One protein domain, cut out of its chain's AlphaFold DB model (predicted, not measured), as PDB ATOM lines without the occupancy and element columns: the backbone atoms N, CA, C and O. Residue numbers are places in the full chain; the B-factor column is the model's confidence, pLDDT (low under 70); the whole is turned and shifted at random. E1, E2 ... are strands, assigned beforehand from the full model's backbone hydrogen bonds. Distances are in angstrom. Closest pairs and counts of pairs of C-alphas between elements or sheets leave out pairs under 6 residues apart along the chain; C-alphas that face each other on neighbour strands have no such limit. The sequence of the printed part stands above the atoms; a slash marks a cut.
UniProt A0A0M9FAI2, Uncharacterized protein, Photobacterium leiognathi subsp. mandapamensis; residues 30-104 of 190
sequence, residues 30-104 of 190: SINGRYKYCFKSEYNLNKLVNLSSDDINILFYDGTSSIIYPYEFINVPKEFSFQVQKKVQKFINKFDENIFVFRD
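Overview. This is residues 30 to 104 of the 190 residues of an uncharacterized protein of Photobacterium leiognathi subsp. mandapamensis (UniProt A0A0M9FAI2). A single sheet of seven strands is curled like part of a barrel, open between its edge strands E1 and E4. The long paired strands E2 and E5 bend sharply and fold the sheet over, with E3 beside the last part of E5 and E4 beyond E3, and with E7 beside the last part of E2 and E6 and E1 beyond E7. The 75 printed residues hold no named helix; the strands follow as E1 to E7, in the mixed sheet order E1 E6 E7 E2 E5 E3 E4. The class is all strand, compact, with a radius of gyration of the C-alphas of 11.1 A and spans of 29 by 27 by 19 A.

Arrangement. E1, residues 30 to 32, is antiparallel to E6, residues 89 to 96, with N 31 and O 90 2.8 A apart. E2, residues 36 to 51, bends by 133 degrees at residue 40; E5, residues 73 to 84, bends by 131 degrees at residue 78. They are antiparallel, with N 39 and O 80 2.9 A apart, and N 48 and O 74 2.9 A apart. E3, residues 56 to 59, is antiparallel to E5, with N 59 and O 81 2.8 A apart. E3 and E4, residues 65 to 68, form a hairpin, with N 58 and O 66 2.7 A apart. E6 and E7, residues 99 to 103, form another, with N 93 and O 101 3.0 A apart. E7 is parallel to E2, at 27 degrees, with N 100 and O 47 2.9 A apart. E1 and E4 are apart.

Along the chain. E1 begins at C-alpha 30, (173.022, 263.792, 317.396), and spans 6.9 A. E2 spans 18.9 A, E3 9.9 A, E4 10.2 A, E5 14.8 A and E6 22.0 A. E7 spans 13.0 A and ends at C-alpha 103, (173.162, 269.610, 324.903).

Size, cuts and confidence. The C-alphas of Asn 44 and Lys 87 are the two farthest apart, 30.1 A. The printed part has no cut, and its six links between strands are tight. Residues 85 to 91 and 93 to 96 have pLDDT under 70.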
ATOM      1  N   SER A  30     172.134 264.476 316.468       79.12
ATOM      2  CA  SER A  30     173.022 263.792 317.396       79.12
ATOM      3  C   SER A  30     174.405 263.680 316.760       79.12
ATOM      4  O   SER A  30     174.548 263.074 315.699       79.12
ATOM      5  N   ILE A  31     175.423 264.151 317.459       79.44
ATOM      6  CA  ILE A  31     176.827 264.056 317.074       79.44
ATOM      7  C   ILE A  31     177.592 263.163 318.048       79.44
ATOM      8  O   ILE A  31     177.267 263.077 319.228       79.44
ATOM      9  N   ASN A  32     178.627 262.492 317.556       76.25
ATOM     10  CA  ASN A  32     179.498 261.646 318.357       76.25
ATOM     11  C   ASN A  32     180.807 262.390 318.616       76.25
ATOM     12  O   ASN A  32     181.526 262.703 317.672       76.25
ATOM     13  N   GLY A  33     181.148 262.629 319.883       72.69
ATOM     14  CA  GLY A  33     182.336 263.414 320.222       72.69
ATOM     15  C   GLY A  33     183.685 262.823 319.803       72.69
ATOM     16  O   GLY A  33     184.703 263.488 319.897       72.69
ATOM     17  N   ARG A  34     183.742 261.605 319.254       72.19
ATOM     18  CA  ARG A  34     184.991 261.095 318.658       72.19
ATOM     19  C   ARG A  34     185.431 261.839 317.400       72.19
ATOM     20  O   ARG A  34     186.607 261.764 317.062       72.19
ATOM     21  N   TYR A  35     184.510 262.498 316.703       81.06
ATOM     22  CA  TYR A  35     184.777 263.053 315.383       81.06
ATOM     23  C   TYR A  35     184.843 264.576 315.399       81.06
ATOM     24  O   TYR A  35     184.211 265.241 316.223       81.06
ATOM     25  N   LYS A  36     185.603 265.113 314.445       86.56
ATOM     26  CA  LYS A  36     185.603 266.531 314.103       86.56
ATOM     27  C   LYS A  36     184.444 266.810 313.149       86.56
ATOM     28  O   LYS A  36     184.190 266.033 312.225       86.56
ATOM     29  N   TYR A  37     183.746 267.911 313.379       86.69
ATOM     30  CA  TYR A  37     182.612 268.339 312.566       86.69
ATOM     31  C   TYR A  37     182.879 269.714 311.978       86.69
ATOM     32  O   TYR A  37     183.432 270.578 312.657       86.69
ATOM     33  N   CYS A  38     182.486 269.899 310.722       88.19
ATOM     34  CA  CYS A  38     182.627 271.159 310.007       88.19
ATOM     35  C   CYS A  38     181.247 271.748 309.806       88.19
ATOM     36  O   CYS A  38     180.329 271.069 309.338       88.19
ATOM     37  N   PHE A  39     181.121 273.011 310.187       85.56
ATOM     38  CA  PHE A  39     179.885 273.745 310.107       85.56
ATOM     39  C   PHE A  39     180.035 274.912 309.140       85.56
ATOM     40  O   PHE A  39     180.991 275.685 309.218       85.56
ATOM     41  N   LYS A  40     179.060 275.034 308.241       86.56
ATOM     42  CA  LYS A  40     178.946 276.139 307.296       86.56
ATOM     43  C   LYS A  40     177.565 276.750 307.449       86.56
ATOM     44  O   LYS A  40     176.563 276.135 307.103       86.56
ATOM     45  N   SER A  41     177.541 277.952 308.002       83.00
ATOM     46  CA  SER A  41     176.333 278.756 308.129       83.00
ATOM     47  C   SER A  41     176.142 279.630 306.890       83.00
ATOM     48  O   SER A  41     177.093 279.911 306.160       83.00
ATOM     49  N   GLU A  42     174.928 280.120 306.667       84.31
ATOM     50  CA  GLU A  42     174.676 281.206 305.712       84.31
ATOM     51  C   GLU A  42     175.020 282.577 306.320       84.31
ATOM     52  O   GLU A  42     175.359 283.512 305.593       84.31
ATOM     53  N   TYR A  43     175.039 282.669 307.655       84.12
ATOM     54  CA  TYR A  43     175.247 283.901 308.413       84.12
ATOM     55  C   TYR A  43     176.724 284.163 308.711       84.12
ATOM     56  O   TYR A  43     177.472 283.258 309.086       84.12
ATOM     57  N   ASN A  44     177.127 285.435 308.613       86.31
ATOM     58  CA  ASN A  44     178.508 285.878 308.849       86.31
ATOM     59  C   ASN A  44     178.993 285.625 310.284       86.31
ATOM     60  O   ASN A  44     180.180 285.377 310.493       86.31
ATOM     61  N   LEU A  45     178.080 285.698 311.255       87.06
ATOM     62  CA  LEU A  45     178.372 285.548 312.673       87.06
ATOM     63  C   LEU A  45     177.299 284.674 313.323       87.06
ATOM     64  O   LEU A  45     176.104 284.917 313.158       87.06
ATOM     65  N   ASN A  46     177.741 283.669 314.066       86.88
ATOM     66  CA  ASN A  46     176.897 282.665 314.695       86.88
ATOM     67  C   ASN A  46     177.184 282.625 316.193       86.88
ATOM     68  O   ASN A  46     178.324 282.807 316.613       86.88
ATOM     69  N   LYS A  47     176.166 282.354 317.003       88.31
ATOM     70  CA  LYS A  47     176.303 282.187 318.447       88.31
ATOM     71  C   LYS A  47     176.275 280.706 318.789       88.31
ATOM     72  O   LYS A  47     175.284 280.021 318.536       88.31
ATOM     73  N   LEU A  48     177.346 280.219 319.402       89.06
ATOM     74  CA  LEU A  48     177.406 278.867 319.944       89.06
ATOM     75  C   LEU A  48     177.187 278.922 321.445       89.06
ATOM     76  O   LEU A  48     177.878 279.659 322.140       89.06
ATOM     77  N   VAL A  49     176.238 278.134 321.936       87.50
ATOM     78  CA  VAL A  49     175.920 278.030 323.360       87.50
ATOM     79  C   VAL A  49     176.188 276.605 323.820       87.50
ATOM     80  O   VAL A  49     175.608 275.649 323.297       87.50
ATOM     81  N   ASN A  50     177.042 276.457 324.822       87.50
ATOM     82  CA  ASN A  50     177.319 275.176 325.440       87.50
ATOM     83  C   ASN A  50     176.398 274.971 326.649       87.50
ATOM     84  O   ASN A  50     176.678 275.461 327.728       87.50
ATOM     85  N   LEU A  51     175.303 274.223 326.499       85.69
ATOM     86  CA  LEU A  51     174.483 273.763 327.636       85.69
ATOM     87  C   LEU A  51     174.793 272.309 328.022       85.69
ATOM     88  O   LEU A  51     173.995 271.661 328.702       85.69
ATOM     89  N   SER A  52     175.905 271.769 327.530       82.81
ATOM     90  CA  SER A  52     176.381 270.435 327.880       82.81
ATOM     91  C   SER A  52     177.346 270.499 329.059       82.81
ATOM     92  O   SER A  52     177.939 271.539 329.331       82.81
ATOM     93  N   SER A  53     177.520 269.374 329.745       82.25
ATOM     94  CA  SER A  53     178.435 269.236 330.887       82.25
ATOM     95  C   SER A  53     179.918 269.132 330.504       82.25
ATOM     96  O   SER A  53     180.768 268.985 331.379       82.25
ATOM     97  N   ASP A  54     180.234 269.216 329.211       83.12
ATOM     98  CA  ASP A  54     181.570 268.993 328.665       83.12
ATOM     99  C   ASP A  54     182.029 270.164 327.796       83.12
ATOM    100  O   ASP A  54     181.246 270.709 327.009       83.12
ATOM    101  N   ASP A  55     183.330 270.429 327.834       86.44
ATOM    102  CA  ASP A  55     184.010 271.403 326.987       86.44
ATOM    103  C   ASP A  55     183.844 271.086 325.494       86.44
ATOM    104  O   ASP A  55     183.788 269.924 325.055       86.44
ATOM    105  N   ILE A  56     183.782 272.146 324.693       86.50
ATOM    106  CA  ILE A  56     183.708 272.067 323.235       86.50
ATOM    107  C   ILE A  56     184.887 272.835 322.672       86.50
ATOM    108  O   ILE A  56     184.999 274.039 322.888       86.50
ATOM    109  N   ASN A  57     185.754 272.135 321.948       88.88
ATOM    110  CA  ASN A  57     186.883 272.759 321.282       88.88
ATOM    111  C   ASN A  57     186.464 273.189 319.876       88.88
ATOM    112  O   ASN A  57     185.894 272.400 319.122       88.88
ATOM    113  N   ILE A  58     186.742 274.433 319.528       89.50
ATOM    114  CA  ILE A  58     186.450 275.043 318.238       89.50
ATOM    115  C   ILE A  58     187.778 275.291 317.563       89.50
ATOM    116  O   ILE A  58     188.675 275.882 318.152       89.50
ATOM    117  N   LEU A  59     187.888 274.847 316.320       88.38
ATOM    118  CA  LEU A  59     189.032 275.109 315.472       88.38
ATOM    119  C   LEU A  59     188.574 275.984 314.312       88.38
ATOM    120  O   LEU A  59     187.686 275.607 313.533       88.38
ATOM    121  N   PHE A  60     189.195 277.148 314.215       87.50
ATOM    122  CA  PHE A  60     188.956 278.114 313.160       87.50
ATOM    123  C   PHE A  60     189.871 277.828 311.964       87.50
ATOM    124  O   PHE A  60     190.891 277.143 312.071       87.50
ATOM    125  N   TYR A  61     189.484 278.335 310.793       83.06
ATOM    126  CA  TYR A  61     190.226 278.120 309.546       83.06
ATOM    127  C   TYR A  61     191.562 278.870 309.490       83.06
ATOM    128  O   TYR A  61     192.430 278.504 308.705       83.06
ATOM    129  N   ASP A  62     191.747 279.881 310.336       83.19
ATOM    130  CA  ASP A  62     193.014 280.598 310.506       83.19
ATOM    131  C   ASP A  62     194.042 279.813 311.351       83.19
ATOM    132  O   ASP A  62     195.145 280.298 311.597       83.19
ATOM    133  N   GLY A  63     193.696 278.598 311.794       81.44
ATOM    134  CA  GLY A  63     194.541 277.746 312.626       81.44
ATOM    135  C   GLY A  63     194.449 278.049 314.122       81.44
ATOM    136  O   GLY A  63     195.074 277.350 314.919       81.44
ATOM    137  N   THR A  64     193.659 279.047 314.526       88.38
ATOM    138  CA  THR A  64     193.401 279.318 315.940       88.38
ATOM    139  C   THR A  64     192.362 278.350 316.506       88.38
ATOM    140  O   THR A  64     191.601 277.697 315.783       88.38
ATOM    141  N   SER A  65     192.334 278.228 317.833       88.81
ATOM    142  CA  SER A  65     191.328 277.425 318.525       88.81
ATOM    143  C   SER A  65     190.789 278.146 319.748       88.81
ATOM    144  O   SER A  65     191.474 278.973 320.347       88.81
ATOM    145  N   SER A  66     189.549 277.834 320.103       90.38
ATOM    146  CA  SER A  66     188.889 278.342 321.300       90.38
ATOM    147  C   SER A  66     188.116 277.226 321.972       90.38
ATOM    148  O   SER A  66     187.598 276.330 321.314       90.38
ATOM    149  N   ILE A  67     187.982 277.311 323.288       89.56
ATOM    150  CA  ILE A  67     187.192 276.368 324.074       89.56
ATOM    151  C   ILE A  67     185.945 277.096 324.570       89.56
ATOM    152  O   ILE A  67     186.042 278.236 325.016       89.56
ATOM    153  N   ILE A  68     184.780 276.453 324.471       88.75
ATOM    154  CA  ILE A  68     183.569 276.881 325.183       88.75
ATOM    155  C   ILE A  68     183.383 275.961 326.384       88.75
ATOM    156  O   ILE A  68     183.128 274.761 326.203       88.75
ATOM    157  N   TYR A  69     183.461 276.512 327.592       88.00
ATOM    158  CA  TYR A  69     183.205 275.756 328.815       88.00
ATOM    159  C   TYR A  69     181.701 275.499 329.019       88.00
ATOM    160  O   TYR A  69     180.858 276.094 328.336       88.00
ATOM    161  N   PRO A  70     181.321 274.572 329.914       87.88
ATOM    162  CA  PRO A  70     179.926 274.324 330.246       87.88
ATOM    163  C   PRO A  70     179.198 275.604 330.658       87.88
ATOM    164  O   PRO A  70     179.685 276.374 331.479       87.88
ATOM    165  N   TYR A  71     177.997 275.794 330.116       84.56
ATOM    166  CA  TYR A  71     177.107 276.939 330.349       84.56
ATOM    167  C   TYR A  71     177.594 278.288 329.805       84.56
ATOM    168  O   TYR A  71     176.999 279.321 330.113       84.56
ATOM    169  N   GLU A  72     178.604 278.285 328.938       86.00
ATOM    170  CA  GLU A  72     179.102 279.487 328.273       86.00
ATOM    171  C   GLU A  72     178.640 279.613 326.817       86.00
ATOM    172  O   GLU A  72     178.012 278.721 326.233       86.00
ATOM    173  N   PHE A  73     178.962 280.756 326.213       89.62
ATOM    174  CA  PHE A  73     178.731 281.014 324.802       89.62
ATOM    175  C   PHE A  73     179.890 281.781 324.171       89.62
ATOM    176  O   PHE A  73     180.595 282.535 324.836       89.62
ATOM    177  N   ILE A  74     180.030 281.639 322.858       89.94
ATOM    178  CA  ILE A  74     180.973 282.412 322.047       89.94
ATOM    179  C   ILE A  74     180.329 282.759 320.705       89.94
ATOM    180  O   ILE A  74     179.432 282.058 320.225       89.94
ATOM    181  N   ASN A  75     180.803 283.838 320.092       89.94
ATOM    182  CA  ASN A  75     180.479 284.168 318.713       89.94
ATOM    183  C   ASN A  75     181.548 283.595 317.780       89.94
ATOM    184  O   ASN A  75     182.739 283.810 317.988       89.94
ATOM    185  N   VAL A  76     181.115 282.883 316.747       88.81
ATOM    186  CA  VAL A  76     181.974 282.241 315.748       88.81
ATOM    187  C   VAL A  76     181.649 282.754 314.347       88.81
ATOM    188  O   VAL A  76     180.522 283.198 314.105       88.81
ATOM    189  N   PRO A  77     182.606 282.703 313.409       89.88
ATOM    190  CA  PRO A  77     182.373 283.126 312.036       89.88
ATOM    191  C   PRO A  77     181.436 282.162 311.291       89.88
ATOM    192  O   PRO A  77     180.934 281.174 311.831       89.88
ATOM    193  N   LYS A  78     181.195 282.474 310.017       88.56
ATOM    194  CA  LYS A  78     180.369 281.690 309.091       88.56
ATOM    195  C   LYS A  78     180.782 280.223 308.970       88.56
ATOM    196  O   LYS A  78     179.928 279.341 308.897       88.56
ATOM    197  N   GLU A  79     182.084 279.983 308.910       87.25
ATOM    198  CA  GLU A  79     182.667 278.664 308.714       87.25
ATOM    199  C   GLU A  79     183.580 278.371 309.901       87.25
ATOM    200  O   GLU A  79     184.490 279.143 310.208       87.25
ATOM    201  N   PHE A  80     183.329 277.263 310.589       86.44
ATOM    202  CA  PHE A  80     184.167 276.806 311.693       86.44
ATOM    203  C   PHE A  80     184.097 275.288 311.811       86.44
ATOM    204  O   PHE A  80     183.177 274.637 311.312       86.44
ATOM    205  N   SER A  81     185.067 274.712 312.510       87.38
ATOM    206  CA  SER A  81     185.036 273.302 312.873       87.38
ATOM    207  C   SER A  81     185.047 273.148 314.385       87.38
ATOM    208  O   SER A  81     185.519 274.025 315.102       87.38
ATOM    209  N   PHE A  82     184.501 272.052 314.893       86.94
ATOM    210  CA  PHE A  82     184.497 271.790 316.325       86.94
ATOM    211  C   PHE A  82     184.691 270.303 316.619       86.94
ATOM    212  O   PHE A  82     184.414 269.428 315.795       86.94
ATOM    213  N   GLN A  83     185.168 270.026 317.825       85.38
ATOM    214  CA  GLN A  83     185.356 268.695 318.372       85.38
ATOM    215  C   GLN A  83     184.898 268.686 319.831       85.38
ATOM    216  O   GLN A  83     185.218 269.572 320.623       85.38
ATOM    217  N   VAL A  84     184.140 267.659 320.194       80.19
ATOM    218  CA  VAL A  84     183.696 267.445 321.573       80.19
ATOM    219  C   VAL A  84     184.706 266.525 322.246       80.19
ATOM    220  O   VAL A  84     184.949 265.438 321.750       80.19
ATOM    221  N   GLN A  85     185.307 266.921 323.369       68.50
ATOM    222  CA  GLN A  85     186.444 266.158 323.908       68.50
ATOM    223  C   GLN A  85     186.080 264.749 324.407       68.50
ATOM    224  O   GLN A  85     186.892 263.825 324.325       68.50
ATOM    225  N   LYS A  86     184.863 264.548 324.926       64.50
ATOM    226  CA  LYS A  86     184.440 263.241 325.443       64.50
ATOM    227  C   LYS A  86     183.727 262.411 324.380       64.50
ATOM    228  O   LYS A  86     183.003 262.929 323.534       64.50
ATOM    229  N   LYS A  87     183.866 261.082 324.485       57.94
ATOM    230  CA  LYS A  87     183.164 260.052 323.685       57.94
ATOM    231  C   LYS A  87     181.654 259.994 323.990       57.94
ATOM    232  O   LYS A  87     181.093 258.908 324.121       57.94
ATOM    233  N   VAL A  88     181.010 261.140 324.164       58.53
ATOM    234  CA  VAL A  88     179.601 261.263 324.519       58.53
ATOM    235  C   VAL A  88     178.845 261.759 323.294       58.53
ATOM    236  O   VAL A  88     179.319 262.608 322.536       58.53
ATOM    237  N   GLN A  89     177.682 261.160 323.070       56.62
ATOM    238  CA  GLN A  89     176.743 261.595 322.049       56.62
ATOM    239  C   GLN A  89     176.135 262.924 322.501       56.62
ATOM    240  O   GLN A  89     175.508 262.946 323.549       56.62
ATOM    241  N   LYS A  90     176.300 264.016 321.754       65.75
ATOM    242  CA  LYS A  90     175.679 265.313 322.071       65.75
ATOM    243  C   LYS A  90     174.590 265.642 321.061       65.75
ATOM    244  O   LYS A  90     174.669 265.222 319.912       65.75
ATOM    245  N   PHE A  91     173.586 266.403 321.475       60.94
ATOM    246  CA  PHE A  91     172.616 266.987 320.556       60.94
ATOM    247  C   PHE A  91     173.012 268.421 320.250       60.94
ATOM    248  O   PHE A  91     173.263 269.198 321.172       60.94
ATOM    249  N   ILE A  92     173.053 268.765 318.968       70.62
ATOM    250  CA  ILE A  92     173.109 270.154 318.530       70.62
ATOM    251  C   ILE A  92     171.741 270.510 317.991       70.62
ATOM    252  O   ILE A  92     171.245 269.836 317.089       70.62
ATOM    253  N   ASN A  93     171.172 271.576 318.537       66.56
ATOM    254  CA  ASN A  93     169.918 272.139 318.071       66.56
ATOM    255  C   ASN A  93     170.171 273.519 317.473       66.56
ATOM    256  O   ASN A  93     170.855 274.339 318.096       66.56
ATOM    257  N   LYS A  94     169.564 273.785 316.319       69.88
ATOM    258  CA  LYS A  94     169.388 275.142 315.806       69.88
ATOM    259  C   LYS A  94     168.164 275.740 316.509       69.88
ATOM    260  O   LYS A  94     167.074 275.188 316.412       69.88
ATOM    261  N   PHE A  95     168.374 276.776 317.320       61.12
ATOM    262  CA  PHE A  95     167.295 277.441 318.068       61.12
ATOM    263  C   PHE A  95     166.694 278.599 317.286       61.12
ATOM    264  O   PHE A  95     165.479 278.711 317.200       61.12
ATOM    265  N   ASP A  96     167.577 279.402 316.706       66.19
ATOM    266  CA  ASP A  96     167.282 280.484 315.779       66.19
ATOM    267  C   ASP A  96     168.233 280.355 314.588       66.19
ATOM    268  O   ASP A  96     169.159 279.538 314.589       66.19
ATOM    269  N   GLU A  97     168.022 281.188 313.576       70.94
ATOM    270  CA  GLU A  97     168.804 281.251 312.343       70.94
ATOM    271  C   GLU A  97     170.331 281.170 312.548       70.94
ATOM    272  O   GLU A  97     171.004 280.435 311.822       70.94
ATOM    273  N   ASN A  98     170.862 281.828 313.583       82.19
ATOM    274  CA  ASN A  98     172.293 281.912 313.882       82.19
ATOM    275  C   ASN A  98     172.695 281.363 315.267       82.19
ATOM    276  O   ASN A  98     173.840 281.568 315.679       82.19
ATOM    277  N   ILE A  99     171.792 280.698 316.004       84.69
ATOM    278  CA  ILE A  99     172.061 280.187 317.362       84.69
ATOM    279  C   ILE A  99     172.092 278.660 317.367       84.69
ATOM    280  O   ILE A  99     171.074 277.999 317.144       84.69
ATOM    281  N   PHE A 100     173.243 278.104 317.742       85.31
ATOM    282  CA  PHE A 100     173.444 276.665 317.875       85.31
ATOM    283  C   PHE A 100     173.702 276.299 319.329       85.31
ATOM    284  O   PHE A 100     174.561 276.878 319.995       85.31
ATOM    285  N   VAL A 101     172.957 275.318 319.825       85.31
ATOM    286  CA  VAL A 101     172.982 274.934 321.235       85.31
ATOM    287  C   VAL A 101     173.402 273.482 321.369       85.31
ATOM    288  O   VAL A 101     172.716 272.585 320.878       85.31
ATOM    289  N   PHE A 102     174.496 273.254 322.088       86.12
ATOM    290  CA  PHE A 102     174.980 271.924 322.438       86.12
ATOM    291  C   PHE A 102     174.336 271.450 323.734       86.12
ATOM    292  O   PHE A 102     174.287 272.189 324.716       86.12
ATOM    293  N   ARG A 103     173.839 270.213 323.750       83.69
ATOM    294  CA  ARG A 103     173.162 269.610 324.903       83.69
ATOM    295  C   ARG A 103     173.586 268.170 325.110       83.69
ATOM    296  O   ARG A 103     173.825 267.431 324.153       83.69
ATOM    297  N   ASP A 104     173.578 267.769 326.371       81.62
ATOM    298  CA  ASP A 104     173.726 266.369 326.737       81.62
ATOM    299  C   ASP A 104     172.506 265.553 326.291       81.62
ATOM    300  O   ASP A 104     171.376 266.067 326.243       81.62
TER     301      ASP A 104